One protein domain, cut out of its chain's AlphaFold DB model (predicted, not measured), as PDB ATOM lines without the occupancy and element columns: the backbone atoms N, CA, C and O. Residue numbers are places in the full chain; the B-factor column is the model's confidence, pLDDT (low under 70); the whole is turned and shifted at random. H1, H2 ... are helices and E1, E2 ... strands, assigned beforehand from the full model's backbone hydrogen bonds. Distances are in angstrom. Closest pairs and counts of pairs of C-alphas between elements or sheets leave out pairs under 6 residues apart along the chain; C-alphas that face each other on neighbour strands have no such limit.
ATOM      1  N   SER A  98      49.285  59.391   2.370       58.34
ATOM      2  CA  SER A  98      48.658  59.718   1.081       58.34
ATOM      3  C   SER A  98      49.217  58.803  -0.022       58.34
ATOM      4  O   SER A  98      50.440  58.646  -0.068       58.34
ATOM      5  N   PRO A  99      48.399  58.265  -0.951       58.09
ATOM      6  CA  PRO A  99      48.883  57.416  -2.048       58.09
ATOM      7  C   PRO A  99      50.026  58.039  -2.869       58.09
ATOM      8  O   PRO A  99      50.910  57.327  -3.341       58.09
ATOM      9  N   ALA A 100      50.087  59.377  -2.941       55.97
ATOM     10  CA  ALA A 100      51.188  60.109  -3.569       55.97
ATOM     11  C   ALA A 100      52.565  59.842  -2.921       55.97
ATOM     12  O   ALA A 100      53.581  59.852  -3.612       55.97
ATOM     13  N   ARG A 101      52.610  59.590  -1.604       64.19
ATOM     14  CA  ARG A 101      53.843  59.243  -0.870       64.19
ATOM     15  C   ARG A 101      54.319  57.834  -1.179       64.19
ATOM     16  O   ARG A 101      55.518  57.596  -1.197       64.19
ATOM     17  N   LEU A 102      53.393  56.910  -1.426       66.56
ATOM     18  CA  LEU A 102      53.730  55.516  -1.708       66.56
ATOM     19  C   LEU A 102      54.394  55.367  -3.080       66.56
ATOM     20  O   LEU A 102      55.329  54.585  -3.202       66.56
ATOM     21  N   GLN A 103      53.982  56.141  -4.088       66.56
ATOM     22  CA  GLN A 103      54.590  56.077  -5.424       66.56
ATOM     23  C   GLN A 103      55.924  56.835  -5.514       66.56
ATOM     24  O   GLN A 103      56.861  56.326  -6.119       66.56
ATOM     25  N   PHE A 104      56.073  57.970  -4.820       72.81
ATOM     26  CA  PHE A 104      57.379  58.610  -4.586       72.81
ATOM     27  C   PHE A 104      58.135  57.997  -3.389       72.81
ATOM     28  O   PHE A 104      58.813  58.713  -2.648       72.81
ATOM     29  N   SER A 105      58.052  56.675  -3.204       82.81
ATOM     30  CA  SER A 105      58.832  55.940  -2.202       82.81
ATOM     31  C   SER A 105      59.898  55.061  -2.860       82.81
ATOM     32  O   SER A 105      59.687  54.496  -3.935       82.81
ATOM     33  N   LEU A 106      61.038  54.882  -2.185       87.88
ATOM     34  CA  LEU A 106      62.115  54.014  -2.674       87.88
ATOM     35  C   LEU A 106      61.648  52.566  -2.978       87.88
ATOM     36  O   LEU A 106      62.078  52.035  -4.002       87.88
ATOM     37  N   PRO A 107      60.766  51.919  -2.183       86.94
ATOM     38  CA  PRO A 107      60.187  50.620  -2.540       86.94
ATOM     39  C   PRO A 107      59.402  50.607  -3.857       86.94
ATOM     40  O   PRO A 107      59.508  49.633  -4.595       86.94
ATOM     41  N   ALA A 108      58.649  51.665  -4.177       83.19
ATOM     42  CA  ALA A 108      57.901  51.734  -5.432       83.19
ATOM     43  C   ALA A 108      58.828  51.928  -6.640       83.19
ATOM     44  O   ALA A 108      58.657  51.250  -7.647       83.19
ATOM     45  N   ILE A 109      59.864  52.768  -6.532       88.56
ATOM     46  CA  ILE A 109      60.834  52.938  -7.628       88.56
ATOM     47  C   ILE A 109      61.588  51.616  -7.888       88.56
ATOM     48  O   ILE A 109      61.799  51.243  -9.041       88.56
ATOM     49  N   LYS A 110      61.902  50.841  -6.836       90.75
ATOM     50  CA  LYS A 110      62.526  49.505  -6.949       90.75
ATOM     51  C   LYS A 110      61.669  48.445  -7.654       90.75
ATOM     52  O   LYS A 110      62.208  47.399  -8.001       90.75
ATOM     53  N   LEU A 111      60.369  48.680  -7.845       88.56
ATOM     54  CA  LEU A 111      59.474  47.752  -8.548       88.56
ATOM     55  C   LEU A 111      59.594  47.855 -10.081       88.56
ATOM     56  O   LEU A 111      59.197  46.931 -10.783       88.56
ATOM     57  N   HIS A 112      60.132  48.971 -10.588       88.38
ATOM     58  CA  HIS A 112      60.221  49.278 -12.023       88.38
ATOM     59  C   HIS A 112      61.654  49.588 -12.494       88.38
ATOM     60  O   HIS A 112      61.911  49.620 -13.701       88.38
ATOM     61  N   SER A 113      62.579  49.815 -11.555       93.88
ATOM     62  CA  SER A 113      63.951  50.243 -11.831       93.88
ATOM     63  C   SER A 113      64.963  49.523 -10.946       93.88
ATOM     64  O   SER A 113      64.744  49.280  -9.759       93.88
ATOM     65  N   THR A 114      66.114  49.208 -11.531       94.94
ATOM     66  CA  THR A 114      67.285  48.665 -10.843       94.94
ATOM     67  C   THR A 114      68.001  49.818 -10.152       94.94
ATOM     68  O   THR A 114      68.365  50.781 -10.821       94.94
ATOM     69  N   ILE A 115      68.181  49.753  -8.828       94.94
ATOM     70  CA  ILE A 115      68.709  50.872  -8.031       94.94
ATOM     71  C   ILE A 115      70.015  50.484  -7.329       94.94
ATOM     72  O   ILE A 115      70.021  49.589  -6.481       94.94
ATOM     73  N   GLU A 116      71.082  51.223  -7.617       95.31
ATOM     74  CA  GLU A 116      72.398  51.123  -6.986       95.31
ATOM     75  C   GLU A 116      72.644  52.330  -6.068       95.31
ATOM     76  O   GLU A 116      72.388  53.475  -6.436       95.31
ATOM     77  N   ARG A 117      73.121  52.097  -4.840       94.50
ATOM     78  CA  ARG A 117      73.409  53.186  -3.893       94.50
ATOM     79  C   ARG A 117      74.738  53.832  -4.258       94.50
ATOM     80  O   ARG A 117      75.767  53.169  -4.214       94.50
ATOM     81  N   LEU A 118      74.714  55.130  -4.538       92.38
ATOM     82  CA  LEU A 118      75.929  55.898  -4.771       92.38
ATOM     83  C   LEU A 118      76.578  56.230  -3.423       92.38
ATOM     84  O   LEU A 118      75.896  56.657  -2.485       92.38
ATOM     85  N   GLU A 119      77.897  56.077  -3.327       84.31
ATOM     86  CA  GLU A 119      78.652  56.549  -2.161       84.31
ATOM     87  C   GLU A 119      78.601  58.088  -2.056       84.31
ATOM     88  O   GLU A 119      78.130  58.773  -2.972       84.31
ATOM     89  N   MET A 120      79.050  58.659  -0.931       70.94
ATOM     90  CA  MET A 120      79.200  60.119  -0.831       70.94
ATOM     91  C   MET A 120      80.199  60.626  -1.875       70.94
ATOM     92  O   MET A 120      81.149  59.923  -2.210       70.94
ATOM     93  N   ASP A 121      79.990  61.843  -2.375       67.56
ATOM     94  CA  ASP A 121      80.872  62.419  -3.389       67.56
ATOM     95  C   ASP A 121      82.320  62.490  -2.924       67.56
ATOM     96  O   ASP A 121      82.630  62.802  -1.769       67.56
ATOM     97  N   GLN A 122      83.209  62.264  -3.886       62.53
ATOM     98  CA  GLN A 122      84.610  62.607  -3.739       62.53
ATOM     99  C   GLN A 122      84.740  64.130  -3.562       62.53
ATOM    100  O   GLN A 122      83.880  64.913  -3.976       62.53
ATOM    101  N   SER A 123      85.815  64.566  -2.907       74.94
ATOM    102  CA  SER A 123      86.132  65.992  -2.775       74.94
ATOM    103  C   SER A 123      86.173  66.665  -4.147       74.94
ATOM    104  O   SER A 123      86.739  66.079  -5.070       74.94
ATOM    105  N   CYS A 124      85.636  67.887  -4.258       77.56
ATOM    106  CA  CYS A 124      85.607  68.647  -5.510       77.56
ATOM    107  C   CYS A 124      86.928  68.545  -6.287       77.56
ATOM    108  O   CYS A 124      87.980  68.849  -5.707       77.56
ATOM    109  N   PRO A 125      86.902  68.172  -7.581       71.50
ATOM    110  CA  PRO A 125      88.085  68.292  -8.417       71.50
ATOM    111  C   PRO A 125      88.521  69.762  -8.456       71.50
ATOM    112  O   PRO A 125      87.692  70.670  -8.446       71.50
ATOM    113  N   LEU A 126      89.831  70.000  -8.522       65.44
ATOM    114  CA  LEU A 126      90.423  71.347  -8.468       65.44
ATOM    115  C   LEU A 126      90.025  72.263  -9.645       65.44
ATOM    116  O   LEU A 126      90.315  73.457  -9.610       65.44
ATOM    117  N   SER A 127      89.400  71.704 -10.685       66.25
ATOM    118  CA  SER A 127      88.829  72.411 -11.834       66.25
ATOM    119  C   SER A 127      87.878  71.464 -12.591       66.25
ATOM    120  O   SER A 127      88.338  70.797 -13.522       66.25
ATOM    121  N   PRO A 128      86.587  71.345 -12.223       69.25
ATOM    122  CA  PRO A 128      85.614  70.620 -13.044       69.25
ATOM    123  C   PRO A 128      85.448  71.310 -14.405       69.25
ATOM    124  O   PRO A 128      85.431  72.540 -14.492       69.25
ATOM    125  N   SER A 129      85.313  70.529 -15.471       74.75
ATOM    126  CA  SER A 129      84.969  71.030 -16.801       74.75
ATOM    127  C   SER A 129      83.443  71.125 -16.982       74.75
ATOM    128  O   SER A 129      82.695  70.458 -16.262       74.75
ATOM    129  N   PRO A 130      82.939  71.893 -17.970       75.31
ATOM    130  CA  PRO A 130      81.507  71.911 -18.291       75.31
ATOM    131  C   PRO A 130      80.948  70.531 -18.686       75.31
ATOM    132  O   PRO A 130      79.766  70.255 -18.482       75.31
ATOM    133  N   PHE A 131      81.799  69.644 -19.217       78.75
ATOM    134  CA  PHE A 131      81.417  68.278 -19.581       78.75
ATOM    135  C   PHE A 131      81.137  67.413 -18.346       78.75
ATOM    136  O   PHE A 131      80.173  66.652 -18.356       78.75
ATOM    137  N   ASP A 132      81.900  67.584 -17.262       83.56
ATOM    138  CA  ASP A 132      81.707  66.833 -16.008       83.56
ATOM    139  C   ASP A 132      80.377  67.191 -15.317       83.56
ATOM    140  O   ASP A 132      79.844  66.416 -14.524       83.56
ATOM    141  N   LEU A 133      79.820  68.364 -15.626       89.00
ATOM    142  CA  LEU A 133      78.533  68.851 -15.118       89.00
ATOM    143  C   LEU A 133      77.334  68.451 -16.001       89.00
ATOM    144  O   LEU A 133      76.204  68.854 -15.713       89.00
ATOM    145  N   THR A 134      77.562  67.649 -17.048       91.56
ATOM    146  CA  THR A 134      76.532  67.115 -17.950       91.56
ATOM    147  C   THR A 134      76.334  65.615 -17.728       91.56
ATOM    148  O   THR A 134      77.143  64.787 -18.140       91.56
ATOM    149  N   CYS A 135      75.227  65.264 -17.075       88.75
ATOM    150  CA  CYS A 135      74.934  63.941 -16.540       88.75
ATOM    151  C   CYS A 135      73.595  63.428 -17.107       88.75
ATOM    152  O   CYS A 135      72.527  63.689 -16.556       88.75
ATOM    153  N   SER A 136      73.670  62.711 -18.234       84.31
ATOM    154  CA  SER A 136      72.516  62.138 -18.964       84.31
ATOM    155  C   SER A 136      72.644  60.637 -19.273       84.31
ATOM    156  O   SER A 136      71.769  60.044 -19.895       84.31
ATOM    157  N   SER A 137      73.763  60.006 -18.902       81.12
ATOM    158  CA  SER A 137      74.027  58.584 -19.196       81.12
ATOM    159  C   SER A 137      74.746  57.821 -18.081       81.12
ATOM    160  O   SER A 137      74.743  56.589 -18.088       81.12
ATOM    161  N   SER A 138      75.335  58.535 -17.117       85.50
ATOM    162  CA  SER A 138      75.817  57.973 -15.860       85.50
ATOM    163  C   SER A 138      75.862  59.047 -14.776       85.50
ATOM    164  O   SER A 138      76.359  60.148 -15.017       85.50
ATOM    165  N   PHE A 139      75.370  58.724 -13.579       85.56
ATOM    166  CA  PHE A 139      75.367  59.649 -12.435       85.56
ATOM    167  C   PHE A 139      76.477  59.385 -11.404       85.56
ATOM    168  O   PHE A 139      76.626  60.158 -10.459       85.56
ATOM    169  N   SER A 140      77.289  58.337 -11.577       82.25
ATOM    170  CA  SER A 140      78.378  57.986 -10.648       82.25
ATOM    171  C   SER A 140      79.627  58.866 -10.788       82.25
ATOM    172  O   SER A 140      80.279  59.152  -9.788       82.25
ATOM    173  N   ASN A 141      79.921  59.337 -12.005       80.94
ATOM    174  CA  ASN A 141      81.045  60.235 -12.316       80.94
ATOM    175  C   ASN A 141      80.605  61.704 -12.501       80.94
ATOM    176  O   ASN A 141      81.342  62.509 -13.062       80.94
ATOM    177  N   CYS A 142      79.386  62.042 -12.077       85.31
ATOM    178  CA  CYS A 142      78.787  63.361 -12.255       85.31
ATOM    179  C   CYS A 142      79.450  64.404 -11.334       85.31
ATOM    180  O   CYS A 142      79.542  64.197 -10.127       85.31
ATOM    181  N   GLY A 143      79.864  65.555 -11.872       87.50
ATOM    182  CA  GLY A 143      80.546  66.640 -11.144       87.50
ATOM    183  C   GLY A 143      79.669  67.448 -10.171       87.50
ATOM    184  O   GLY A 143      80.093  68.499  -9.684       87.50
ATOM    185  N   TRP A 144      78.447  66.984  -9.903       91.88
ATOM    186  CA  TRP A 144      77.480  67.604  -9.001       91.88
ATOM    187  C   TRP A 144      77.524  66.955  -7.612       91.88
ATOM    188  O   TRP A 144      77.301  65.758  -7.457       91.88
ATOM    189  N   GLN A 145      77.751  67.770  -6.585       92.31
ATOM    190  CA  GLN A 145      77.793  67.367  -5.185       92.31
ATOM    191  C   GLN A 145      76.391  67.115  -4.618       92.31
ATOM    192  O   GLN A 145      75.481  67.937  -4.739       92.31
ATOM    193  N   ARG A 146      76.234  65.991  -3.922       93.50
ATOM    194  CA  ARG A 146      74.978  65.487  -3.372       93.50
ATOM    195  C   ARG A 146      74.956  65.688  -1.858       93.50
ATOM    196  O   ARG A 146      75.771  65.155  -1.104       93.50
ATOM    197  N   SER A 147      74.002  66.478  -1.374       92.75
ATOM    198  CA  SER A 147      73.943  66.839   0.049       92.75
ATOM    199  C   SER A 147      73.729  65.635   0.984       92.75
ATOM    200  O   SER A 147      72.922  64.738   0.736       92.75
ATOM    201  N   LYS A 148      74.403  65.661   2.144       90.19
ATOM    202  CA  LYS A 148      74.413  64.571   3.148       90.19
ATOM    203  C   LYS A 148      73.059  64.305   3.837       90.19
ATOM    204  O   LYS A 148      72.962  63.383   4.650       90.19
ATOM    205  N   GLY A 149      72.036  65.112   3.545       88.12
ATOM    206  CA  GLY A 149      70.681  64.980   4.085       88.12
ATOM    207  C   GLY A 149      69.827  63.895   3.415       88.12
ATOM    208  O   GLY A 149      68.839  63.457   3.999       88.12
ATOM    209  N   ALA A 150      70.218  63.422   2.231       94.06
ATOM    210  CA  ALA A 150      69.568  62.301   1.557       94.06
ATOM    211  C   ALA A 150      70.478  61.069   1.469       94.06
ATOM    212  O   ALA A 150      71.706  61.154   1.549       94.06
ATOM    213  N   ASP A 151      69.846  59.916   1.272       95.00
ATOM    214  CA  ASP A 151      70.474  58.774   0.620       95.00
ATOM    215  C   ASP A 151      70.287  58.904  -0.893       95.00
ATOM    216  O   ASP A 151      69.173  59.138  -1.367       95.00
ATOM    217  N   TRP A 152      71.386  58.773  -1.634       95.19
ATOM    218  CA  TRP A 152      71.433  58.981  -3.079       95.19
ATOM    219  C   TRP A 152      71.731  57.672  -3.805       95.19
ATOM    220  O   TRP A 152      72.528  56.850  -3.348       95.19
ATOM    221  N   PHE A 153      71.089  57.491  -4.950       95.38
ATOM    222  CA  PHE A 153      71.142  56.267  -5.732       95.38
ATOM    223  C   PHE A 153      71.154  56.596  -7.224       95.38
ATOM    224  O   PHE A 153      70.458  57.516  -7.645       95.38
ATOM    225  N   SER A 154      71.883  55.816  -8.018       95.25
ATOM    226  CA  SER A 154      71.640  55.741  -9.458       95.25
ATOM    227  C   SER A 154      70.548  54.698  -9.692       95.25
ATOM    228  O   SER A 154      70.522  53.655  -9.030       95.25
ATOM    229  N   ALA A 155      69.612  54.988 -10.587       95.12
ATOM    230  CA  ALA A 155      68.531  54.095 -10.951       95.12
ATOM    231  C   ALA A 155      68.452  53.962 -12.471       95.12
ATOM    232  O   ALA A 155      68.542  54.945 -13.199       95.12
ATOM    233  N   ARG A 156      68.249  52.735 -12.948       95.12
ATOM    234  CA  ARG A 156      68.077  52.419 -14.366       95.12
ATOM    235  C   ARG A 156      66.775  51.657 -14.551       95.12
ATOM    236  O   ARG A 156      66.560  50.652 -13.871       95.12
ATOM    237  N   GLU A 157      65.896  52.139 -15.418       90.94
ATOM    238  CA  GLU A 157      64.601  51.495 -15.652       90.94
ATOM    239  C   GLU A 157      64.747  50.069 -16.214       90.94
ATOM    240  O   GLU A 157      65.658  49.762 -16.984       90.94
ATOM    241  N   HIS A 158      63.830  49.188 -15.824       91.00
ATOM    242  CA  HIS A 158      63.651  47.863 -16.431       91.00
ATOM    243  C   HIS A 158      62.173  47.531 -16.709       91.00
ATOM    244  O   HIS A 158      61.858  46.452 -17.207       91.00
ATOM    245  N   GLY A 159      61.259  48.451 -16.395       83.62
ATOM    246  CA  GLY A 159      59.826  48.349 -16.645       83.62
ATOM    247  C   GLY A 159      59.176  49.729 -16.727       83.62
ATOM    248  O   GLY A 159      59.811  50.752 -16.484       83.62
ATOM    249  N   ILE A 160      57.888  49.765 -17.075       79.38
ATOM    250  CA  ILE A 160      57.136  51.018 -17.219       79.38
ATOM    251  C   ILE A 160      56.924  51.638 -15.831       79.38
ATOM    252  O   ILE A 160      56.177  51.091 -15.021       79.38
ATOM    253  N   LEU A 161      57.575  52.773 -15.566       81.62
ATOM    254  CA  LEU A 161      57.334  53.602 -14.381       81.62
ATOM    255  C   LEU A 161      55.922  54.226 -14.424       81.62
ATOM    256  O   LEU A 161      55.431  54.528 -15.512       81.62
ATOM    257  N   PRO A 162      55.273  54.489 -13.271       73.25
ATOM    258  CA  PRO A 162      53.895  54.999 -13.185       73.25
ATOM    259  C   PRO A 162      53.756  56.506 -13.503       73.25
ATOM    260  O   PRO A 162      52.982  57.221 -12.867       73.25
ATOM    261  N   PHE A 163      54.516  56.998 -14.481       77.25
ATOM    262  CA  PHE A 163      54.437  58.356 -15.019       77.25
ATOM    263  C   PHE A 163      53.748  58.350 -16.390       77.25
ATOM    264  O   PHE A 163      53.403  57.294 -16.924       77.25
ATOM    265  N   GLY A 164      53.528  59.531 -16.969       66.38
ATOM    266  CA  GLY A 164      52.911  59.627 -18.285       66.38
ATOM    267  C   GLY A 164      53.801  59.178 -19.442       66.38
ATOM    268  O   GLY A 164      55.029  59.143 -19.333       66.38
ATOM    269  N   GLN A 165      53.175  58.865 -20.582       67.00
ATOM    270  CA  GLN A 165      53.898  58.601 -21.831       67.00
ATOM    271  C   GLN A 165      54.800  59.796 -22.173       67.00
ATOM    272  O   GLN A 165      54.333  60.931 -22.234       67.00
ATOM    273  N   ASN A 166      56.094  59.529 -22.367       73.75
ATOM    274  CA  ASN A 166      57.164  60.521 -22.550       73.75
ATOM    275  C   ASN A 166      57.386  61.487 -21.361       73.75
ATOM    276  O   ASN A 166      58.209  62.394 -21.458       73.75
ATOM    277  N   GLU A 167      56.693  61.303 -20.230       78.56
ATOM    278  CA  GLU A 167      56.950  62.040 -18.986       78.56
ATOM    279  C   GLU A 167      57.813  61.257 -17.991       78.56
ATOM    280  O   GLU A 167      58.313  61.873 -17.059       78.56
ATOM    281  N   ALA A 168      58.004  59.944 -18.148       86.19
ATOM    282  CA  ALA A 168      58.948  59.157 -17.345       86.19
ATOM    283  C   ALA A 168      60.417  59.595 -17.568       86.19
ATOM    284  O   ALA A 168      60.716  60.140 -18.637       86.19
ATOM    285  N   PRO A 169      61.337  59.364 -16.605       90.19
ATOM    286  CA  PRO A 169      62.772  59.406 -16.893       90.19
ATOM    287  C   PRO A 169      63.126  58.337 -17.934       90.19
ATOM    288  O   PRO A 169      62.311  57.453 -18.211       90.19
ATOM    289  N   THR A 170      64.311  58.453 -18.529       88.50
ATOM    290  CA  THR A 170      64.730  57.591 -19.642       88.50
ATOM    291  C   THR A 170      66.207  57.219 -19.556       88.50
ATOM    292  O   THR A 170      67.080  58.052 -19.774       88.50
ATOM    293  N   GLY A 171      66.494  55.940 -19.325       90.75
ATOM    294  CA  GLY A 171      67.846  55.392 -19.231       90.75
ATOM    295  C   GLY A 171      68.341  55.273 -17.790       90.75
ATOM    296  O   GLY A 171      67.870  54.412 -17.047       90.75
ATOM    297  N   GLU A 172      69.351  56.066 -17.419       93.31
ATOM    298  CA  GLU A 172      69.913  56.110 -16.061       93.31
ATOM    299  C   GLU A 172      69.687  57.489 -15.442       93.31
ATOM    300  O   GLU A 172      70.167  58.487 -15.970       93.31
ATOM    301  N   TYR A 173      69.004  57.523 -14.300       95.25
ATOM    302  CA  TYR A 173      68.575  58.733 -13.610       95.25
ATOM    303  C   TYR A 173      68.932  58.684 -12.114       95.25
ATOM    304  O   TYR A 173      69.087  57.622 -11.507       95.25
ATOM    305  N   LEU A 174      69.062  59.852 -11.494       95.69
ATOM    306  CA  LEU A 174      69.442  60.011 -10.092       95.69
ATOM    307  C   LEU A 174      68.202  59.987  -9.184       95.69
ATOM    308  O   LEU A 174      67.199  60.643  -9.465       95.69
ATOM    309  N   VAL A 175      68.280  59.274  -8.060       95.88
ATOM    310  CA  VAL A 175      67.233  59.226  -7.025       95.88
ATOM    311  C   VAL A 175      67.796  59.709  -5.695       95.88
ATOM    312  O   VAL A 175      68.794  59.181  -5.205       95.88
ATOM    313  N   ALA A 176      67.116  60.669  -5.076       96.25
ATOM    314  CA  ALA A 176      67.398  61.143  -3.727       96.25
ATOM    315  C   ALA A 176      66.247  60.777  -2.786       96.25
ATOM    316  O   ALA A 176      65.083  60.963  -3.139       96.25
ATOM    317  N   VAL A 177      66.552  60.287  -1.582       95.56
ATOM    318  CA  VAL A 177      65.559  59.912  -0.559       95.56
ATOM    319  C   VAL A 177      65.865  60.657   0.736       95.56
ATOM    320  O   VAL A 177      66.956  60.501   1.286       95.56
ATOM    321  N   SER A 178      64.923  61.465   1.234       95.31
ATOM    322  CA  SER A 178      65.162  62.295   2.423       95.31
ATOM    323  C   SER A 178      65.229  61.465   3.708       95.31
ATOM    324  O   SER A 178      64.377  60.603   3.954       95.31
ATOM    325  N   ARG A 179      66.230  61.743   4.550       94.00
ATOM    326  CA  ARG A 179      66.424  61.087   5.854       94.00
ATOM    327  C   ARG A 179      65.517  61.676   6.938       94.00
ATOM    328  O   ARG A 179      64.878  62.713   6.761       94.00
ATOM    329  N   GLU A 180      65.462  61.007   8.087       92.56
ATOM    330  CA  GLU A 180      64.739  61.508   9.258       92.56
ATOM    331  C   GLU A 180      65.272  62.882   9.705       92.56
ATOM    332  O   GLU A 180      66.475  63.138   9.677       92.56
ATOM    333  N   GLY A 181      64.365  63.794  10.067       91.44
ATOM    334  CA  GLY A 181      64.691  65.171  10.457       91.44
ATOM    335  C   GLY A 181      65.113  66.112   9.317       91.44
ATOM    336  O   GLY A 181      65.233  67.314   9.550       91.44
ATOM    337  N   VAL A 182      65.309  65.621   8.087       94.50
ATOM    338  CA  VAL A 182      65.796  66.435   6.962       94.50
ATOM    339  C   VAL A 182      64.638  67.047   6.172       94.50
ATOM    340  O   VAL A 182      63.903  66.358   5.464       94.50
ATOM    341  N   THR A 183      64.510  68.373   6.269       93.75
ATOM    342  CA  THR A 183      63.452  69.172   5.619       93.75
ATOM    343  C   THR A 183      63.859  69.787   4.277       93.75
ATOM    344  O   THR A 183      62.992  70.232   3.520       93.75
ATOM    345  N   SER A 184      65.157  69.811   3.954       96.00
ATOM    346  CA  SER A 184      65.662  70.201   2.634       96.00
ATOM    347  C   SER A 184      66.957  69.484   2.271       96.00
ATOM    348  O   SER A 184      67.828  69.332   3.128       96.00
ATOM    349  N   ILE A 185      67.106  69.142   0.994       96.50
ATOM    350  CA  ILE A 185      68.328  68.595   0.393       96.50
ATOM    351  C   ILE A 185      68.731  69.460  -0.805       96.50
ATOM    352  O   ILE A 185      67.887  70.104  -1.426       96.50
ATOM    353  N   SER A 186      70.012  69.473  -1.140       95.69
ATOM    354  CA  SER A 186      70.545  70.135  -2.330       95.69
ATOM    355  C   SER A 186      71.355  69.192  -3.222       95.69
ATOM    356  O   SER A 186      71.909  68.186  -2.756       95.69
ATOM    357  N   LEU A 187      71.381  69.546  -4.506       95.56
ATOM    358  CA  LEU A 187      72.328  69.105  -5.520       95.56
ATOM    359  C   LEU A 187      73.075  70.366  -5.985       95.56
ATOM    360  O   LEU A 187      72.466  71.287  -6.533       95.56
ATOM    361  N   ASP A 188      74.364  70.442  -5.680       94.19
ATOM    362  CA  ASP A 188      75.200  71.643  -5.779       94.19
ATOM    363  C   ASP A 188      76.340  71.409  -6.787       94.19
ATOM    364  O   ASP A 188      76.882  70.311  -6.852       94.19
ATOM    365  N   THR A 189      76.770  72.409  -7.555       93.19
ATOM    366  CA  THR A 189      78.066  72.321  -8.253       93.19
ATOM    367  C   THR A 189      79.203  72.558  -7.263       93.19
ATOM    368  O   THR A 189      78.998  73.105  -6.180       93.19
ATOM    369  N   CYS A 190      80.436  72.236  -7.652       89.81
ATOM    370  CA  CYS A 190      81.596  72.768  -6.938       89.81
ATOM    371  C   CYS A 190      81.608  74.314  -6.962       89.81
ATOM    372  O   CYS A 190      81.148  74.910  -7.943       89.81
ATOM    373  N   PRO A 191      82.107  74.973  -5.899       88.88
ATOM    374  CA  PRO A 191      82.235  76.426  -5.844       88.88
ATOM    375  C   PRO A 191      83.418  76.920  -6.683       88.88
ATOM    376  O   PRO A 191      84.431  76.230  -6.803       88.88
ATOM    377  N   GLY A 192      83.318  78.144  -7.204       85.94
ATOM    378  CA  GLY A 192      84.391  78.767  -7.985       85.94
ATOM    379  C   GLY A 192      84.380  78.392  -9.468       85.94
ATOM    380  O   GLY A 192      85.412  78.504 -10.129       85.94
ATOM    381  N   LEU A 193      83.228  77.971 -10.004       89.81
ATOM    382  CA  LEU A 193      82.996  78.000 -11.449       89.81
ATOM    383  C   LEU A 193      83.049  79.453 -11.939       89.81
ATOM    384  O   LEU A 193      82.742  80.373 -11.186       89.81
ATOM    385  N   CYS A 194      83.393  79.688 -13.199       89.88
ATOM    386  CA  CYS A 194      83.300  81.021 -13.792       89.88
ATOM    387  C   CYS A 194      83.047  80.919 -15.295       89.88
ATOM    388  O   CYS A 194      83.413  79.916 -15.912       89.88
ATOM    389  N   SER A 195      82.426  81.945 -15.883       90.75
ATOM    390  CA  SER A 195      82.015  81.924 -17.289       90.75
ATOM    391  C   SER A 195      82.354  83.221 -18.028       90.75
ATOM    392  O   SER A 195      82.346  84.313 -17.455       90.75
ATOM    393  N   LYS A 196      82.630  83.104 -19.329       90.50
ATOM    394  CA  LYS A 196      82.712  84.233 -20.269       90.50
ATOM    395  C   LYS A 196      81.372  84.596 -20.911       90.50
ATOM    396  O   LYS A 196      81.236  85.710 -21.401       90.50
ATOM    397  N   GLU A 197      80.400  83.693 -20.865       91.25
ATOM    398  CA  GLU A 197      79.061  83.863 -21.436       91.25
ATOM    399  C   GLU A 197      77.980  83.528 -20.394       91.25
ATOM    400  O   GLU A 197      78.288  83.138 -19.261       91.25
ATOM    401  N   ASP A 198      76.711  83.673 -20.758       89.31
ATOM    402  CA  ASP A 198      75.599  83.263 -19.903       89.31
ATOM    403  C   ASP A 198      75.560  81.729 -19.742       89.31
ATOM    404  O   ASP A 198      75.861  80.970 -20.666       89.31
ATOM    405  N   VAL A 199      75.196  81.260 -18.549       89.06
ATOM    406  CA  VAL A 199      75.196  79.840 -18.174       89.06
ATOM    407  C   VAL A 199      73.790  79.271 -18.343       89.06
ATOM    408  O   VAL A 199      72.875  79.661 -17.619       89.06
ATOM    409  N   ASN A 200      73.608  78.330 -19.271       92.75
ATOM    410  CA  ASN A 200      72.343  77.610 -19.439       92.75
ATOM    411  C   ASN A 200      72.365  76.319 -18.612       92.75
ATOM    412  O   ASN A 200      73.236  75.470 -18.808       92.75
ATOM    413  N   VAL A 201      71.405  76.166 -17.700       94.06
ATOM    414  CA  VAL A 201      71.252  74.987 -16.838       94.06
ATOM    415  C   VAL A 201      69.977  74.245 -17.222       94.06
ATOM    416  O   VAL A 201      68.891  74.826 -17.161       94.06
ATOM    417  N   THR A 202      70.087  72.957 -17.564       95.62
ATOM    418  CA  THR A 202      68.931  72.093 -17.848       95.62
ATOM    419  C   THR A 202      68.764  70.989 -16.816       95.62
ATOM    420  O   THR A 202      69.750  70.437 -16.338       95.62
ATOM    421  N   MET A 203      67.518  70.635 -16.490       95.50
ATOM    422  CA  MET A 203      67.211  69.466 -15.652       95.50
ATOM    423  C   MET A 203      65.760  69.003 -15.836       95.50
ATOM    424  O   MET A 203      64.835  69.821 -15.778       95.50
ATOM    425  N   ARG A 204      65.534  67.693 -15.978       94.81
ATOM    426  CA  ARG A 204      64.225  67.051 -15.762       94.81
ATOM    427  C   ARG A 204      64.164  66.517 -14.334       94.81
ATOM    428  O   ARG A 204      65.166  66.091 -13.768       94.81
ATOM    429  N   MET A 205      62.988  66.575 -13.718       94.50
ATOM    430  CA  MET A 205      62.816  66.125 -12.336       94.50
ATOM    431  C   MET A 205      61.400  65.625 -12.063       94.50
ATOM    432  O   MET A 205      60.448  66.037 -12.729       94.50
ATOM    433  N   TRP A 206      61.256  64.791 -11.034       92.19
ATOM    434  CA  TRP A 206      59.974  64.312 -10.530       92.19
ATOM    435  C   TRP A 206      59.964  64.409  -9.013       92.19
ATOM    436  O   TRP A 206      60.877  63.927  -8.342       92.19
ATOM    437  N   ARG A 207      58.928  65.047  -8.476       90.50
ATOM    438  CA  ARG A 207      58.763  65.284  -7.042       90.50
ATOM    439  C   ARG A 207      57.292  65.273  -6.644       90.50
ATOM    440  O   ARG A 207      56.407  65.523  -7.467       90.50
ATOM    441  N   ALA A 208      57.028  65.031  -5.365       83.94
ATOM    442  CA  ALA A 208      55.687  65.172  -4.814       83.94
ATOM    443  C   ALA A 208      55.254  66.658  -4.723       83.94
ATOM    444  O   ALA A 208      56.112  67.522  -4.538       83.94
ATOM    445  N   PRO A 209      53.946  66.998  -4.788       76.00
ATOM    446  CA  PRO A 209      53.476  68.390  -4.906       76.00
ATOM    447  C   PRO A 209      53.848  69.329  -3.758       76.00
ATOM    448  O   PRO A 209      53.847  70.543  -3.940       76.00
ATOM    449  N   TRP A 210      54.122  68.785  -2.570       83.81
ATOM    450  CA  TRP A 210      54.548  69.572  -1.413       83.81
ATOM    451  C   TRP A 210      56.037  69.941  -1.455       83.81
ATOM    452  O   TRP A 210      56.437  70.843  -0.723       83.81
ATOM    453  N   VAL A 211      56.842  69.292  -2.307       90.31
ATOM    454  CA  VAL A 211      58.280  69.554  -2.436       90.31
ATOM    455  C   VAL A 211      58.505  70.795  -3.300       90.31
ATOM    456  O   VAL A 211      58.290  70.794  -4.519       90.31
ATOM    457  N   VAL A 212      58.967  71.865  -2.659       92.06
ATOM    458  CA  VAL A 212      59.330  73.124  -3.320       92.06
ATOM    459  C   VAL A 212      60.768  73.021  -3.812       92.06
ATOM    460  O   VAL A 212      61.642  72.583  -3.066       92.06
ATOM    461  N   VAL A 213      61.017  73.430  -5.058       96.06
ATOM    462  CA  VAL A 213      62.365  73.460  -5.645       96.06
ATOM    463  C   VAL A 213      62.762  74.890  -5.936       96.06
ATOM    464  O   VAL A 213      62.005  75.627  -6.563       96.06
ATOM    465  N   GLU A 214      63.953  75.252  -5.490       95.88
ATOM    466  CA  GLU A 214      64.605  76.530  -5.731       95.88
ATOM    467  C   GLU A 214      65.868  76.264  -6.557       95.88
ATOM    468  O   GLU A 214      66.687  75.422  -6.184       95.88
ATOM    469  N   LEU A 215      66.039  76.968  -7.673       95.75
ATOM    470  CA  LEU A 215      67.321  77.070  -8.352       95.75
ATOM    471  C   LEU A 215      68.046  78.274  -7.761       95.75
ATOM    472  O   LEU A 215      67.615  79.415  -7.923       95.75
ATOM    473  N   CYS A 216      69.106  77.995  -7.012       93.88
ATOM    474  CA  CYS A 216      69.945  78.988  -6.369       93.88
ATOM    475  C   CYS A 216      71.263  79.141  -7.124       93.88
ATOM    476  O   CYS A 216      71.947  78.163  -7.415       93.88
ATOM    477  N   PHE A 217      71.638  80.388  -7.361       91.25
ATOM    478  CA  PHE A 217      72.916  80.801  -7.906       91.25
ATOM    479  C   PHE A 217      73.677  81.567  -6.819       91.25
ATOM    480  O   PHE A 217      73.138  82.517  -6.249       91.25
ATOM    481  N   LYS A 218      74.885  81.124  -6.464       90.62
ATOM    482  CA  LYS A 218      75.664  81.690  -5.351       90.62
ATOM    483  C   LYS A 218      76.945  82.316  -5.897       90.62
ATOM    484  O   LYS A 218      77.736  81.602  -6.505       90.62
ATOM    485  N   GLU A 219      77.151  83.611  -5.668       88.94
ATOM    486  CA  GLU A 219      78.360  84.359  -6.052       88.94
ATOM    487  C   GLU A 219      78.999  84.938  -4.780       88.94
ATOM    488  O   GLU A 219      78.342  85.608  -3.984       88.94
ATOM    489  N   GLU A 220      80.269  84.593  -4.549       83.56
ATOM    490  CA  GLU A 220      81.027  84.791  -3.298       83.56
ATOM    491  C   GLU A 220      80.305  84.374  -1.994       83.56
ATOM    492  O   GLU A 220      80.573  83.310  -1.434       83.56
ATOM    493  N   LYS A 221      79.442  85.252  -1.471       83.56
ATOM    494  CA  LYS A 221      78.696  85.126  -0.205       83.56
ATOM    495  C   LYS A 221      77.193  85.356  -0.372       83.56
ATOM    496  O   LYS A 221      76.444  85.129   0.576       83.56
ATOM    497  N   GLU A 222      76.758  85.826  -1.536       85.81
ATOM    498  CA  GLU A 222      75.356  86.100  -1.833       85.81
ATOM    499  C   GLU A 222      74.721  84.905  -2.551       85.81
ATOM    500  O   GLU A 222      75.396  84.135  -3.236       85.81
ATOM    501  N   ALA A 223      73.413  84.720  -2.364       88.44
ATOM    502  CA  ALA A 223      72.666  83.598  -2.920       88.44
ATOM    503  C   ALA A 223      71.337  84.083  -3.511       88.44
ATOM    504  O   ALA A 223      70.437  84.522  -2.794       88.44
ATOM    505  N   TYR A 224      71.225  83.970  -4.827       86.56
ATOM    506  CA  TYR A 224      70.090  84.386  -5.635       86.56
ATOM    507  C   TYR A 224      69.253  83.150  -5.983       86.56
ATOM    508  O   TYR A 224      69.654  82.344  -6.817       86.56
ATOM    509  N   CYS A 225      68.114  82.964  -5.311       89.94
ATOM    510  CA  CYS A 225      67.258  81.782  -5.465       89.94
ATOM    511  C   CYS A 225      65.922  82.115  -6.144       89.94
ATOM    512  O   CYS A 225      65.227  83.042  -5.727       89.94
ATOM    513  N   ALA A 226      65.531  81.314  -7.139       85.25
ATOM    514  CA  ALA A 226      64.243  81.401  -7.827       85.25
ATOM    515  C   ALA A 226      63.486  80.054  -7.773       85.25
ATOM    516  O   ALA A 226      64.106  79.002  -7.926       85.25
ATOM    517  N   PRO A 227      62.155  80.036  -7.557       88.19
ATOM    518  CA  PRO A 227      61.390  78.792  -7.483       88.19
ATOM    519  C   PRO A 227      61.178  78.169  -8.872       88.19
ATOM    520  O   PRO A 227      60.604  78.803  -9.757       88.19
ATOM    521  N   VAL A 228      61.557  76.901  -9.046       87.56
ATOM    522  CA  VAL A 228      61.398  76.165 -10.310       87.56
ATOM    523  C   VAL A 228      59.949  75.703 -10.471       87.56
ATOM    524  O   VAL A 228      59.500  74.726  -9.854       87.56
ATOM    525  N   LEU A 229      59.212  76.418 -11.324       82.38
ATOM    526  CA  LEU A 229      57.792  76.181 -11.606       82.38
ATOM    527  C   LEU A 229      57.538  75.110 -12.684       82.38
ATOM    528  O   LEU A 229      56.379  74.764 -12.924       82.38
ATOM    529  N   THR A 230      58.587  74.573 -13.318       78.19
ATOM    530  CA  THR A 230      58.489  73.463 -14.278       78.19
ATOM    531  C   THR A 230      57.804  72.249 -13.633       78.19
ATOM    532  O   THR A 230      58.193  71.853 -12.528       78.19
ATOM    533  N   PRO A 231      56.787  71.648 -14.281       79.12
ATOM    534  CA  PRO A 231      56.122  70.463 -13.759       79.12
ATOM    535  C   PRO A 231      56.966  69.197 -13.983       79.12
ATOM    536  O   PRO A 231      57.889  69.192 -14.799       79.12
ATOM    537  N   ASN A 232      56.613  68.118 -13.277       85.25
ATOM    538  CA  ASN A 232      57.312  66.829 -13.347       85.25
ATOM    539  C   ASN A 232      57.512  66.334 -14.793       85.25
ATOM    540  O   ASN A 232      56.650  66.533 -15.651       85.25
ATOM    541  N   GLY A 233      58.644  65.677 -15.050       85.25
ATOM    542  CA  GLY A 233      58.972  65.047 -16.336       85.25
ATOM    543  C   GLY A 233      59.417  65.986 -17.458       85.25
ATOM    544  O   GLY A 233      60.035  65.525 -18.420       85.25
ATOM    545  N   ARG A 234      59.163  67.296 -17.341       87.12
ATOM    546  CA  ARG A 234      59.553  68.292 -18.348       87.12
ATOM    547  C   ARG A 234      60.918  68.901 -18.053       87.12
ATOM    548  O   ARG A 234      61.273  69.134 -16.899       87.12
ATOM    549  N   THR A 235      61.655  69.203 -19.116       90.50
ATOM    550  CA  THR A 235      62.956  69.866 -19.033       90.50
ATOM    551  C   THR A 235      62.781  71.305 -18.563       90.50
ATOM    552  O   THR A 235      62.118  72.114 -19.211       90.50
ATOM    553  N   THR A 236      63.390  71.618 -17.426       89.81
ATOM    554  CA  THR A 236      63.692  72.989 -17.006       89.81
ATOM    555  C   THR A 236      64.883  73.467 -17.827       89.81
ATOM    556  O   THR A 236      65.814  72.689 -18.007       89.81
ATOM    557  N   SER A 237      64.873  74.708 -18.308       91.81
ATOM    558  CA  SER A 237      66.050  75.382 -18.870       91.81
ATOM    559  C   SER A 237      66.021  76.820 -18.377       91.81
ATOM    560  O   SER A 237      65.042  77.527 -18.603       91.81
ATOM    561  N   GLU A 238      67.058  77.209 -17.644       89.62
ATOM    562  CA  GLU A 238      67.184  78.517 -17.001       89.62
ATOM    563  C   GLU A 238      68.543  79.108 -17.383       89.62
ATOM    564  O   GLU A 238      69.559  78.409 -17.351       89.62
ATOM    565  N   VAL A 239      68.557  80.387 -17.763       85.69
ATOM    566  CA  VAL A 239      69.759  81.094 -18.226       85.69
ATOM    567  C   VAL A 239      70.191  82.096 -17.162       85.69
ATOM    568  O   VAL A 239      69.408  82.946 -16.741       85.69
ATOM    569  N   MET A 240      71.440  81.980 -16.719       83.38
ATOM    570  CA  MET A 240      72.049  82.820 -15.688       83.38
ATOM    571  C   MET A 240      73.088  83.748 -16.324       83.38
ATOM    572  O   MET A 240      73.810  83.300 -17.213       83.38
ATOM    573  N   PRO A 241      73.204  85.013 -15.888       75.94
ATOM    574  CA  PRO A 241      74.129  85.961 -16.499       75.94
ATOM    575  C   PRO A 241      75.601  85.567 -16.301       75.94
ATOM    576  O   PRO A 241      75.963  84.930 -15.305       75.94
ATOM    577  N   GLN A 242      76.460  86.014 -17.218       80.25
ATOM    578  CA  GLN A 242      77.920  85.951 -17.089       80.25
ATOM    579  C   GLN A 242      78.410  86.440 -15.708       80.25
ATOM    580  O   GLN A 242      78.048  87.523 -15.251       80.25
ATOM    581  N   THR A 243      79.305  85.670 -15.078       79.38
ATOM    582  CA  THR A 243      79.855  85.939 -13.733       79.38
ATOM    583  C   THR A 243      81.274  85.403 -13.546       79.38
ATOM    584  O   THR A 243      81.747  84.528 -14.277       79.38
ATOM    585  N   SER A 244      81.965  85.943 -12.537       83.75
ATOM    586  CA  SER A 244      83.403  85.726 -12.329       83.75
ATOM    587  C   SER A 244      83.755  84.629 -11.317       83.75
ATOM    588  O   SER A 244      84.859  84.092 -11.388       83.75
ATOM    589  N   SER A 245      82.843  84.278 -10.402       88.69
ATOM    590  CA  SER A 245      83.026  83.172  -9.451       88.69
ATOM    591  C   SER A 245      81.692  82.727  -8.843       88.69
ATOM    592  O   SER A 245      81.204  83.341  -7.893       88.69
ATOM    593  N   PHE A 246      81.128  81.621  -9.327       91.38
ATOM    594  CA  PHE A 246      79.796  81.151  -8.962       91.38
ATOM    595  C   PHE A 246      79.719  79.681  -8.521       91.38
ATOM    596  O   PHE A 246      80.677  78.906  -8.597       91.38
ATOM    597  N   MET A 247      78.531  79.309  -8.041       93.44
ATOM    598  CA  MET A 247      78.111  77.948  -7.724       93.44
ATOM    599  C   MET A 247      76.603  77.799  -7.988       93.44
ATOM    600  O   MET A 247      75.808  78.611  -7.506       93.44
ATOM    601  N   ILE A 248      76.192  76.765  -8.723       95.06
ATOM    602  CA  ILE A 248      74.775  76.451  -8.976       95.06
ATOM    603  C   ILE A 248      74.286  75.461  -7.910       95.06
ATOM    604  O   ILE A 248      75.053  74.655  -7.392       95.06
ATOM    605  N   SER A 249      73.014  75.548  -7.528       95.94
ATOM    606  CA  SER A 249      72.453  74.828  -6.384       95.94
ATOM    607  C   SER A 249      70.959  74.574  -6.578       95.94
ATOM    608  O   SER A 249      70.141  75.445  -6.282       95.94
ATOM    609  N   PHE A 250      70.575  73.367  -6.994       97.25
ATOM    610  CA  PHE A 250      69.177  72.929  -6.950       97.25
ATOM    611  C   PHE A 250      68.819  72.502  -5.528       97.25
ATOM    612  O   PHE A 250      69.310  71.492  -5.023       97.25
ATOM    613  N   ARG A 251      67.954  73.269  -4.863       97.56
ATOM    614  CA  ARG A 251      67.520  73.027  -3.487       97.56
ATOM    615  C   ARG A 251      66.077  72.542  -3.458       97.56
ATOM    616  O   ARG A 251      65.162  73.254  -3.854       97.56
ATOM    617  N   PHE A 252      65.874  71.347  -2.924       97.31
ATOM    618  CA  PHE A 252      64.576  70.718  -2.722       97.31
ATOM    619  C   PHE A 252      64.201  70.862  -1.244       97.31
ATOM    620  O   PHE A 252      65.005  70.553  -0.367       97.31
ATOM    621  N   SER A 253      63.007  71.360  -0.943       96.56
ATOM    622  CA  SER A 253      62.598  71.746   0.413       96.56
ATOM    623  C   SER A 253      61.151  71.360   0.720       96.56
ATOM    624  O   SER A 253      60.400  70.972  -0.176       96.56
ATOM    625  N   ASN A 254      60.778  71.446   2.003       94.19
ATOM    626  CA  ASN A 254      59.534  70.894   2.554       94.19
ATOM    627  C   ASN A 254      59.443  69.361   2.384       94.19
ATOM    628  O   ASN A 254      58.380  68.801   2.123       94.19
ATOM    629  N   LEU A 255      60.588  68.687   2.521       92.81
ATOM    630  CA  LEU A 255      60.693  67.229   2.519       92.81
ATOM    631  C   LEU A 255      60.358  66.639   3.890       92.81
ATOM    632  O   LEU A 255      60.562  67.267   4.930       92.81
ATOM    633  N   THR A 256      59.886  65.396   3.883       90.75
ATOM    634  CA  THR A 256      59.734  64.560   5.076       90.75
ATOM    635  C   THR A 256      60.424  63.209   4.879       90.75
ATOM    636  O   THR A 256      60.779  62.846   3.758       90.75
ATOM    637  N   MET A 257      60.644  62.465   5.966       90.06
ATOM    638  CA  MET A 257      61.355  61.182   5.934       90.06
ATOM    639  C   MET A 257      60.757  60.220   4.896       90.06
ATOM    640  O   MET A 257      59.564  59.919   4.936       90.06
ATOM    641  N   GLY A 258      61.602  59.708   3.999       88.69
ATOM    642  CA  GLY A 258      61.215  58.754   2.961       88.69
ATOM    643  C   GLY A 258      60.572  59.363   1.710       88.69
ATOM    644  O   GLY A 258      60.399  58.625   0.741       88.69
ATOM    645  N   ASP A 259      60.275  60.671   1.683       90.31
ATOM    646  CA  ASP A 259      59.946  61.361   0.429       90.31
ATOM    647  C   ASP A 259      61.153  61.260  -0.520       90.31
ATOM    648  O   ASP A 259      62.293  61.525  -0.114       90.31
ATOM    649  N   SER A 260      60.906  60.893  -1.781       93.00
ATOM    650  CA  SER A 260      61.945  60.816  -2.810       93.00
ATOM    651  C   SER A 260      61.741  61.792  -3.968       93.00
ATOM    652  O   SER A 260      60.639  62.282  -4.232       93.00
ATOM    653  N   ILE A 261      62.853  62.081  -4.636       95.12
ATOM    654  CA  ILE A 261      62.982  62.954  -5.801       95.12
ATOM    655  C   ILE A 261      63.767  62.183  -6.862       95.12
ATOM    656  O   ILE A 261      64.764  61.536  -6.537       95.12
ATOM    657  N   LEU A 262      63.333  62.275  -8.117       95.50
ATOM    658  CA  LEU A 262      64.051  61.751  -9.279       95.50
ATOM    659  C   LEU A 262      64.592  62.935 -10.098       95.50
ATOM    660  O   LEU A 262      63.915  63.963 -10.195       95.50
ATOM    661  N   ILE A 263      65.782  62.794 -10.684       96.06
ATOM    662  CA  ILE A 263      66.480  63.803 -11.500       96.06
ATOM    663  C   ILE A 263      67.088  63.118 -12.731       96.06
ATOM    664  O   ILE A 263      67.713  62.072 -12.596       96.06
ATOM    665  N   ASP A 264      66.918  63.714 -13.908       95.38
ATOM    666  CA  ASP A 264      67.341  63.190 -15.217       95.38
ATOM    667  C   ASP A 264      67.702  64.362 -16.159       95.38
ATOM    668  O   ASP A 264      67.365  65.512 -15.861       95.38
ATOM    669  N   ASP A 265      68.373  64.093 -17.283       94.12
ATOM    670  CA  ASP A 265      68.797  65.089 -18.291       94.12
ATOM    671  C   ASP A 265      69.423  66.372 -17.685       94.12
ATOM    672  O   ASP A 265      69.104  67.512 -18.060       94.12
ATOM    673  N   LEU A 266      70.302  66.192 -16.693       95.62
ATOM    674  CA  LEU A 266      70.977  67.279 -15.985       95.62
ATOM    675  C   LEU A 266      72.165  67.782 -16.816       95.62
ATOM    676  O   LEU A 266      73.089  67.018 -17.084       95.62
ATOM    677  N   SER A 267      72.182  69.056 -17.209       94.62
ATOM    678  CA  SER A 267      73.327  69.638 -17.926       94.62
ATOM    679  C   SER A 267      73.593  71.097 -17.572       94.62
ATOM    680  O   SER A 267      72.697  71.827 -17.141       94.62
ATOM    681  N   THR A 268      74.837  71.529 -17.789       93.50
ATOM    682  CA  THR A 268      75.220  72.945 -17.773       93.50
ATOM    683  C   THR A 268      76.060  73.265 -18.998       93.50
ATOM    684  O   THR A 268      77.083  72.619 -19.225       93.50
ATOM    685  N   LEU A 269      75.678  74.295 -19.748       92.44
ATOM    686  CA  LEU A 269      76.416  74.783 -20.910       92.44
ATOM    687  C   LEU A 269      76.891  76.213 -20.637       92.44
ATOM    688  O   LEU A 269      76.073  77.097 -20.381       92.44
ATOM    689  N   PHE A 270      78.209  76.414 -20.662       91.56
ATOM    690  CA  PHE A 270      78.876  77.707 -20.483       91.56
ATOM    691  C   PHE A 270      80.307  77.662 -21.038       91.56
ATOM    692  O   PHE A 270      80.913  76.588 -21.090       91.56
ATOM    693  N   GLU A 271      80.871  78.813 -21.418       91.50
ATOM    694  CA  GLU A 271      82.292  78.905 -21.773       91.50
ATOM    695  C   GLU A 271      83.133  79.246 -20.525       91.50
ATOM    696  O   GLU A 271      83.041  80.370 -20.022       91.50
ATOM    697  N   PRO A 272      83.976  78.333 -20.006       89.12
ATOM    698  CA  PRO A 272      84.764  78.592 -18.807       89.12
ATOM    699  C   PRO A 272      85.821  79.678 -19.048       89.12
ATOM    700  O   PRO A 272      86.388  79.800 -20.140       89.12
ATOM    701  N   CYS A 273      86.142  80.464 -18.017       88.19
ATOM    702  CA  CYS A 273      87.231  81.436 -18.131       88.19
ATOM    703  C   CYS A 273      88.582  80.732 -18.357       88.19
ATOM    704  O   CYS A 273      88.809  79.646 -17.817       88.19
TER     705      CYS A 273
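What this domain is: This is residues 98 to 273 of the 851 residues of an uncharacterized protein of Pristionchus pacificus (UniProt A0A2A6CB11). Two strongly twisted sheets lie face to face as a sandwich, wound as a jelly roll, one long hairpin of four nested antiparallel pairs: E4 with E11, E5 with E10, E6 with E9, E7 with E8. The short helices H1 and H2 sit at one end of the long axis, and the long loop of residues 118 to 143 crosses from E1, an edge of one sheet, to E2, an edge of the other. The printed part has 176 residues, with two named helices followed by eleven named strands; it is mostly strand, though under half of the residues are in named elements. Both sheets are antiparallel, in the orders E1 E3 E4 E11 E6 E9 and E2 E5 E10 E7 E8. The whole is compact, with a radius of gyration of the C-alphas of 15.7 A, and elongated, spanning 46 by 30 by 30 A.

How they stand to each other: Begin at H1, residues 99 to 103, close but not clearly touching H2, residues 106 to 109; their closest C-alphas, Leu 102 and Ala 108, are 6.8 A apart. In H1 the O i to N i+4 pair is within hydrogen-bond range; H2 is too short for one. Next find edge strand E1, residues 113 to 117, beside E3, residues 150 to 157, with N 114 and O 156 at 2.8 A. E3 forms a hairpin with E4, residues 172 to 178, with N 155 and O 173 at 2.8 A. E4 neighbours E11, residues 260 to 269, with N 174 and O 263 at 2.8 A; E11 bends by 53 degrees at residue 265. Beyond it come E6, residues 199 to 206, with N 202 and O 267 at 2.9 A, and edge strand E9, residues 236 to 240, with N 199 and O 240 at 2.8 A. H2 only grazes this sheet. In the second sheet, E2, residues 144 to 146, pairs with E5, residues 184 to 189, with N 145 and O 188 at 2.7 A. Then look for E10, residues 246 to 253, with N 189 and O 248 at 2.8 A, and E7, residues 212 to 219, with N 216 and O 249 at 2.8 A. E7 forms a hairpin with E8, residues 222 to 227, with N 215 and O 226 at 2.8 A. Where the sheets face each other they are 9.8 A apart, centre to centre, with best planes 29 degrees apart.

Where its parts are: Find C-alpha 99 at (48.883, 57.416, -2.048), where H1 begins. E3 measures 20.9 A from first to last C-alpha, E4 20.1 A, E6 23.0 A, E7 22.3 A and E10 21.7 A. E11, the longest strand, runs 27.1 A to C-alpha 269 at (76.416, 74.783, -20.910).

The domain as a whole: The C-alphas farthest apart, Ser 98 and Cys 273, are 48.3 A apart. The printed part has no cut. The links E1 to E2 and E3 to E4 are long. Look for pLDDT under 70 at residues 98 to 103, 121 to 122, 126 to 128 and 164 to 165; the mean of the printed part is 87.3.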